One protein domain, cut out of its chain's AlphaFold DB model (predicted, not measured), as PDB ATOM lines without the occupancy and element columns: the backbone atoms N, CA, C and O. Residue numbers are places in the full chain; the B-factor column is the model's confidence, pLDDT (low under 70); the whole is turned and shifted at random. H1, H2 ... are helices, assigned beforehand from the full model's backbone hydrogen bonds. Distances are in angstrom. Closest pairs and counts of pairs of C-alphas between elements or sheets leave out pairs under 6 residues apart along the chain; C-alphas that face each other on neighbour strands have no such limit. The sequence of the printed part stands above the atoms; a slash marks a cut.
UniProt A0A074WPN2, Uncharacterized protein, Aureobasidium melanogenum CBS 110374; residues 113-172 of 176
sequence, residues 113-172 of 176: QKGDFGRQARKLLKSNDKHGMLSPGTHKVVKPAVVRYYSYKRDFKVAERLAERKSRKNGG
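What this domain is: This is residues 113 to 172 of the 176 residues of an uncharacterized protein of Aureobasidium melanogenum CBS 110374 (UniProt A0A074WPN2). One long helix, H2, makes the length of the domain; a shorter helix, H1, packs crosswise on its first part, and a long loop joins the two on a small head. Residues 155 to 172, most of them in H2, stick out from that head as an arm. The printed part has 60 residues with two named helices, H1 then H2, and no named strand; the class is all helix. It is only just loose, close to extended, with a radius of gyration of the C-alphas of 15.6 A and spans of 52 by 23 by 14 A.

Where its parts are: H2, residues 144 to 170, is 38.9 A long, from C-alpha 144 at (160.348, 126.414, 149.454) to C-alpha 170 at (177.306, 161.400, 148.663). H1, residues 116 to 127, is 16.6 A long and begins at C-alpha 116 at (150.740, 137.019, 143.630).

How they stand to each other: H2 touches H1 with residues 144 to 151 alone; the closest C-alphas, of Ala 121 and Val 147, are 5.7 A apart. Their lines are about perpendicular, at 75 degrees. In H1 and H2 every O i to N i+4 pair is within hydrogen-bond range. Residues 133 to 134 pair antiparallel with residues 141 to 142.

The domain as a whole: The C-alphas farthest apart, of His 139 and Gly 172, are 52.3 A apart. The printed part has no cut. The link from H1 to H2, 16 residues, is long. Mean pLDDT of the printed part is 76.2; residues 170 to 172 are under 70.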
ATOM      1  N   GLN A 113     150.862 134.604 138.494       76.12
ATOM      2  CA  GLN A 113     150.754 135.986 138.036       76.12
ATOM      3  C   GLN A 113     151.757 136.910 138.751       76.12
ATOM      4  O   GLN A 113     152.106 136.734 139.928       76.12
ATOM      5  N   LYS A 114     152.209 137.945 138.030       71.12
ATOM      6  CA  LYS A 114     153.157 138.957 138.513       71.12
ATOM      7  C   LYS A 114     152.580 139.699 139.725       71.12
ATOM      8  O   LYS A 114     151.743 140.581 139.595       71.12
ATOM      9  N   GLY A 115     153.072 139.364 140.917       73.94
ATOM     10  CA  GLY A 115     152.685 140.001 142.185       73.94
ATOM     11  C   GLY A 115     152.076 139.040 143.206       73.94
ATOM     12  O   GLY A 115     152.352 139.185 144.403       73.94
ATOM     13  N   ASP A 116     151.356 138.016 142.750       76.50
ATOM     14  CA  ASP A 116     150.740 137.019 143.630       76.50
ATOM     15  C   ASP A 116     151.775 136.094 144.241       76.50
ATOM     16  O   ASP A 116     151.754 135.869 145.455       76.50
ATOM     17  N   PHE A 117     152.765 135.684 143.444       80.06
ATOM     18  CA  PHE A 117     153.901 134.913 143.935       80.06
ATOM     19  C   PHE A 117     154.593 135.611 145.105       80.06
ATOM     20  O   PHE A 117     154.864 134.997 146.125       80.06
ATOM     21  N   GLY A 118     154.802 136.930 145.030       78.31
ATOM     22  CA  GLY A 118     155.437 137.682 146.113       78.31
ATOM     23  C   GLY A 118     154.595 137.745 147.396       78.31
ATOM     24  O   GLY A 118     155.144 137.744 148.500       78.31
ATOM     25  N   ARG A 119     153.260 137.812 147.290       80.12
ATOM     26  CA  ARG A 119     152.362 137.768 148.465       80.12
ATOM     27  C   ARG A 119     152.380 136.385 149.106       80.12
ATOM     28  O   ARG A 119     152.485 136.285 150.327       80.12
ATOM     29  N   GLN A 120     152.315 135.358 148.274       78.12
ATOM     30  CA  GLN A 120     152.342 133.956 148.652       78.12
ATOM     31  C   GLN A 120     153.690 133.561 149.282       78.12
ATOM     32  O   GLN A 120     153.716 133.075 150.413       78.12
ATOM     33  N   ALA A 121     154.804 133.928 148.652       78.00
ATOM     34  CA  ALA A 121     156.162 133.729 149.152       78.00
ATOM     35  C   ALA A 121     156.362 134.297 150.563       78.00
ATOM     36  O   ALA A 121     156.915 133.635 151.439       78.00
ATOM     37  N   ARG A 122     155.857 135.513 150.815       79.56
ATOM     38  CA  ARG A 122     155.917 136.138 152.145       79.56
ATOM     39  C   ARG A 122     155.092 135.393 153.188       79.56
ATOM     40  O   ARG A 122     155.497 135.368 154.346       79.56
ATOM     41  N   LYS A 123     153.945 134.821 152.810       81.00
ATOM     42  CA  LYS A 123     153.148 133.987 153.721       81.00
ATOM     43  C   LYS A 123     153.912 132.716 154.083       81.00
ATOM     44  O   LYS A 123     154.031 132.441 155.269       81.00
ATOM     45  N   LEU A 124     154.504 132.032 153.099       77.12
ATOM     46  CA  LEU A 124     155.299 130.819 153.325       77.12
ATOM     47  C   LEU A 124     156.529 131.089 154.207       77.12
ATOM     48  O   LEU A 124     156.817 130.344 155.141       77.12
ATOM     49  N   LEU A 125     157.243 132.187 153.942       77.25
ATOM     50  CA  LEU A 125     158.413 132.561 154.735       77.25
ATOM     51  C   LEU A 125     158.035 132.883 156.190       77.25
ATOM     52  O   LEU A 125     158.804 132.588 157.097       77.25
ATOM     53  N   LYS A 126     156.845 133.456 156.419       83.25
ATOM     54  CA  LYS A 126     156.321 133.730 157.765       83.25
ATOM     55  C   LYS A 126     155.799 132.481 158.471       83.25
ATOM     56  O   LYS A 126     155.937 132.392 159.685       83.25
ATOM     57  N   SER A 127     155.193 131.544 157.743       80.12
ATOM     58  CA  SER A 127     154.613 130.334 158.331       80.12
ATOM     59  C   SER A 127     155.649 129.257 158.662       80.12
ATOM     60  O   SER A 127     155.303 128.299 159.346       80.12
ATOM     61  N   ASN A 128     156.906 129.396 158.212       77.00
ATOM     62  CA  ASN A 128     157.942 128.354 158.313       77.00
ATOM     63  C   ASN A 128     157.490 126.992 157.755       77.00
ATOM     64  O   ASN A 128     158.010 125.942 158.140       77.00
ATOM     65  N   ASP A 129     156.532 127.017 156.833       76.62
ATOM     66  CA  ASP A 129     155.959 125.818 156.254       76.62
ATOM     67  C   ASP A 129     156.977 125.135 155.325       76.62
ATOM     68  O   ASP A 129     157.656 125.773 154.510       76.62
ATOM     69  N   LYS A 130     157.116 123.819 155.493       76.25
ATOM     70  CA  LYS A 130     158.040 122.975 154.728       76.25
ATOM     71  C   LYS A 130     157.385 122.389 153.481       76.25
ATOM     72  O   LYS A 130     158.106 121.899 152.615       76.25
ATOM     73  N   HIS A 131     156.059 122.446 153.379       72.62
ATOM     74  CA  HIS A 131     155.298 121.746 152.347       72.62
ATOM     75  C   HIS A 131     155.256 122.470 150.991       72.62
ATOM     76  O   HIS A 131     154.720 121.929 150.032       72.62
ATOM     77  N   GLY A 132     155.898 123.635 150.865       72.81
ATOM     78  CA  GLY A 132     155.926 124.393 149.612       72.81
ATOM     79  C   GLY A 132     154.621 125.135 149.342       72.81
ATOM     80  O   GLY A 132     153.735 125.198 150.187       72.81
ATOM     81  N   MET A 133     154.524 125.771 148.176       77.69
ATOM     82  CA  MET A 133     153.331 126.520 147.771       77.69
ATOM     83  C   MET A 133     152.615 125.801 146.646       77.69
ATOM     84  O   MET A 133     153.256 125.494 145.650       77.69
ATOM     85  N   LEU A 134     151.303 125.594 146.738       78.88
ATOM     86  CA  LEU A 134     150.552 125.210 145.545       78.88
ATOM     87  C   LEU A 134     150.445 126.404 144.595       78.88
ATOM     88  O   LEU A 134     149.952 127.471 144.969       78.88
ATOM     89  N   SER A 135     150.891 126.192 143.362       74.19
ATOM     90  CA  SER A 135     150.734 127.137 142.270       74.19
ATOM     91  C   SER A 135     149.254 127.252 141.881       74.19
ATOM     92  O   SER A 135     148.600 126.225 141.653       74.19
ATOM     93  N   PRO A 136     148.692 128.476 141.829       72.38
ATOM     94  CA  PRO A 136     147.327 128.694 141.372       72.38
ATOM     95  C   PRO A 136     147.133 128.134 139.958       72.38
ATOM     96  O   PRO A 136     147.909 128.426 139.056       72.38
ATOM     97  N   GLY A 137     146.100 127.317 139.758       75.06
ATOM     98  CA  GLY A 137     145.707 126.818 138.434       75.06
ATOM     99  C   GLY A 137     146.526 125.647 137.879       75.06
ATOM    100  O   GLY A 137     146.037 124.965 136.989       75.06
ATOM    101  N   THR A 138     147.718 125.356 138.409       71.88
ATOM    102  CA  THR A 138     148.536 124.218 137.932       71.88
ATOM    103  C   THR A 138     148.615 123.064 138.931       71.88
ATOM    104  O   THR A 138     149.105 121.996 138.580       71.88
ATOM    105  N   HIS A 139     148.160 123.259 140.177       71.25
ATOM    106  CA  HIS A 139     148.276 122.301 141.291       71.25
ATOM    107  C   HIS A 139     149.713 121.828 141.596       71.25
ATOM    108  O   HIS A 139     149.915 120.958 142.444       71.25
ATOM    109  N   LYS A 140     150.731 122.419 140.959       78.50
ATOM    110  CA  LYS A 140     152.136 122.081 141.186       78.50
ATOM    111  C   LYS A 140     152.599 122.679 142.511       78.50
ATOM    112  O   LYS A 140     152.328 123.842 142.805       78.50
ATOM    113  N   VAL A 141     153.333 121.899 143.300       80.62
ATOM    114  CA  VAL A 141     153.948 122.384 144.539       80.62
ATOM    115  C   VAL A 141     155.283 123.047 144.210       80.62
ATOM    116  O   VAL A 141     156.257 122.389 143.846       80.62
ATOM    117  N   VAL A 142     155.352 124.363 144.371       80.12
ATOM    118  CA  VAL A 142     156.597 125.124 144.322       80.12
ATOM    119  C   VAL A 142     157.386 124.864 145.597       80.12
ATOM    120  O   VAL A 142     156.952 125.186 146.708       80.12
ATOM    121  N   LYS A 143     158.585 124.302 145.429       82.31
ATOM    122  CA  LYS A 143     159.498 124.000 146.533       82.31
ATOM    123  C   LYS A 143     159.854 125.287 147.305       82.31
ATOM    124  O   LYS A 143     160.154 126.310 146.680       82.31
ATOM    125  N   PRO A 144     159.944 125.253 148.649       75.75
ATOM    126  CA  PRO A 144     160.348 126.414 149.454       75.75
ATOM    127  C   PRO A 144     161.699 127.027 149.049       75.75
ATOM    128  O   PRO A 144     161.914 128.223 149.238       75.75
ATOM    129  N   ALA A 145     162.614 126.229 148.488       75.19
ATOM    130  CA  ALA A 145     163.908 126.701 147.995       75.19
ATOM    131  C   ALA A 145     163.760 127.723 146.853       75.19
ATOM    132  O   ALA A 145     164.367 128.792 146.909       75.19
ATOM    133  N   VAL A 146     162.878 127.446 145.887       75.31
ATOM    134  CA  VAL A 146     162.577 128.334 144.748       75.31
ATOM    135  C   VAL A 146     162.014 129.668 145.245       75.31
ATOM    136  O   VAL A 146     162.420 130.745 144.810       75.31
ATOM    137  N   VAL A 147     161.126 129.605 146.240       78.56
ATOM    138  CA  VAL A 147     160.528 130.784 146.880       78.56
ATOM    139  C   VAL A 147     161.585 131.655 147.565       78.56
ATOM    140  O   VAL A 147     161.580 132.879 147.414       78.56
ATOM    141  N   ARG A 148     162.518 131.034 148.299       76.31
ATOM    142  CA  ARG A 148     163.618 131.746 148.971       76.31
ATOM    143  C   ARG A 148     164.570 132.393 147.974       76.31
ATOM    144  O   ARG A 148     164.935 133.550 148.168       76.31
ATOM    145  N   TYR A 149     164.920 131.681 146.906       78.50
ATOM    146  CA  TYR A 149     165.785 132.195 145.848       78.50
ATOM    147  C   TYR A 149     165.197 133.447 145.183       78.50
ATOM    148  O   TYR A 149     165.876 134.466 145.051       78.50
ATOM    149  N   TYR A 150     163.903 133.420 144.853       80.06
ATOM    150  CA  TYR A 150     163.228 134.585 144.283       80.06
ATOM    151  C   TYR A 150     163.194 135.779 145.249       80.06
ATOM    152  O   TYR A 150     163.420 136.918 144.830       80.06
ATOM    153  N   SER A 151     162.931 135.540 146.541       77.62
ATOM    154  CA  SER A 151     162.977 136.607 147.553       77.62
ATOM    155  C   SER A 151     164.367 137.228 147.626       77.62
ATOM    156  O   SER A 151     164.486 138.447 147.568       77.62
ATOM    157  N   TYR A 152     165.411 136.396 147.660       77.12
ATOM    158  CA  TYR A 152     166.796 136.854 147.692       77.12
ATOM    159  C   TYR A 152     167.147 137.712 146.470       77.12
ATOM    160  O   TYR A 152     167.630 138.828 146.635       77.12
ATOM    161  N   LYS A 153     166.821 137.257 145.250       76.69
ATOM    162  CA  LYS A 153     167.035 138.041 144.019       76.69
ATOM    163  C   LYS A 153     166.314 139.390 144.053       76.69
ATOM    164  O   LYS A 153     166.872 140.411 143.647       76.69
ATOM    165  N   ARG A 154     165.068 139.412 144.538       75.94
ATOM    166  CA  ARG A 154     164.293 140.651 144.668       75.94
ATOM    167  C   ARG A 154     164.945 141.611 145.663       75.94
ATOM    168  O   ARG A 154     165.074 142.793 145.350       75.94
ATOM    169  N   ASP A 155     165.333 141.114 146.831       75.12
ATOM    170  CA  ASP A 155     165.932 141.921 147.895       75.12
ATOM    171  C   ASP A 155     167.318 142.438 147.485       75.12
ATOM    172  O   ASP A 155     167.626 143.607 147.718       75.12
ATOM    173  N   PHE A 156     168.101 141.626 146.771       73.75
ATOM    174  CA  PHE A 156     169.385 142.019 146.192       73.75
ATOM    175  C   PHE A 156     169.237 143.206 145.231       73.75
ATOM    176  O   PHE A 156     169.891 144.233 145.402       73.75
ATOM    177  N   LYS A 157     168.284 143.136 144.292       77.75
ATOM    178  CA  LYS A 157     168.003 144.235 143.349       77.75
ATOM    179  C   LYS A 157     167.512 145.509 144.046       77.75
ATOM    180  O   LYS A 157     167.729 146.623 143.569       77.75
ATOM    181  N   VAL A 158     166.813 145.372 145.174       78.88
ATOM    182  CA  VAL A 158     166.415 146.520 146.004       78.88
ATOM    183  C   VAL A 158     167.630 147.124 146.707       78.88
ATOM    184  O   VAL A 158     167.763 148.350 146.709       78.88
ATOM    185  N   ALA A 159     168.511 146.296 147.270       70.12
ATOM    186  CA  ALA A 159     169.734 146.740 147.931       70.12
ATOM    187  C   ALA A 159     170.667 147.479 146.963       70.12
ATOM    188  O   ALA A 159     171.146 148.562 147.296       70.12
ATOM    189  N   GLU A 160     170.834 146.960 145.748       79.50
ATOM    190  CA  GLU A 160     171.613 147.579 144.672       79.50
ATOM    191  C   GLU A 160     171.094 148.984 144.327       79.50
ATOM    192  O   GLU A 160     171.833 149.967 144.401       79.50
ATOM    193  N   ARG A 161     169.782 149.129 144.085       82.88
ATOM    194  CA  ARG A 161     169.156 150.444 143.836       82.88
ATOM    195  C   ARG A 161     169.321 151.412 145.005       82.88
ATOM    196  O   ARG A 161     169.385 152.627 144.815       82.88
ATOM    197  N   LEU A 162     169.318 150.902 146.233       81.56
ATOM    198  CA  LEU A 162     169.480 151.722 147.432       81.56
ATOM    199  C   LEU A 162     170.937 152.180 147.583       81.56
ATOM    200  O   LEU A 162     171.173 153.340 147.929       81.56
ATOM    201  N   ALA A 163     171.898 151.310 147.266       74.38
ATOM    202  CA  ALA A 163     173.317 151.642 147.195       74.38
ATOM    203  C   ALA A 163     173.590 152.708 146.122       74.38
ATOM    204  O   ALA A 163     174.242 153.708 146.419       74.38
ATOM    205  N   GLU A 164     172.994 152.576 144.936       82.12
ATOM    206  CA  GLU A 164     173.106 153.564 143.855       82.12
ATOM    207  C   GLU A 164     172.534 154.937 144.257       82.12
ATOM    208  O   GLU A 164     173.124 155.988 144.009       82.12
ATOM    209  N   ARG A 165     171.389 154.965 144.951       82.56
ATOM    210  CA  ARG A 165     170.836 156.227 145.475       82.56
ATOM    211  C   ARG A 165     171.748 156.873 146.515       82.56
ATOM    212  O   ARG A 165     171.846 158.099 146.558       82.56
ATOM    213  N   LYS A 166     172.397 156.070 147.362       79.81
ATOM    214  CA  LYS A 166     173.344 156.569 148.367       79.81
ATOM    215  C   LYS A 166     174.619 157.116 147.724       79.81
ATOM    216  O   LYS A 166     175.066 158.181 148.144       79.81
ATOM    217  N   SER A 167     175.164 156.454 146.702       74.50
ATOM    218  CA  SER A 167     176.358 156.945 146.000       74.50
ATOM    219  C   SER A 167     176.094 158.286 145.310       74.50
ATOM    220  O   SER A 167     176.879 159.216 145.472       74.50
ATOM    221  N   ARG A 168     174.932 158.449 144.663       76.31
ATOM    222  CA  ARG A 168     174.514 159.735 144.068       76.31
ATOM    223  C   ARG A 168     174.361 160.858 145.097       76.31
ATOM    224  O   ARG A 168     174.684 162.001 144.802       76.31
ATOM    225  N   LYS A 169     173.874 160.549 146.304       76.19
ATOM    226  CA  LYS A 169     173.683 161.542 147.375       76.19
ATOM    227  C   LYS A 169     175.005 161.993 148.008       76.19
ATOM    228  O   LYS A 169     175.109 163.145 148.416       76.19
ATOM    229  N   ASN A 170     176.003 161.111 148.059       63.84
ATOM    230  CA  ASN A 170     177.306 161.400 148.663       63.84
ATOM    231  C   ASN A 170     178.339 161.947 147.657       63.84
ATOM    232  O   ASN A 170     179.257 162.646 148.063       63.84
ATOM    233  N   GLY A 171     178.179 161.683 146.355       58.03
ATOM    234  CA  GLY A 171     179.050 162.211 145.292       58.03
ATOM    235  C   GLY A 171     178.743 163.651 144.855       58.03
ATOM    236  O   GLY A 171     179.373 164.155 143.934       58.03
ATOM    237  N   GLY A 172     177.766 164.314 145.483       51.41
ATOM    238  CA  GLY A 172     177.312 165.665 145.142       51.41
ATOM    239  C   GLY A 172     178.003 166.808 145.894       51.41
ATOM    240  O   GLY A 172     177.476 167.918 145.886       51.41
TER     241      GLY A 172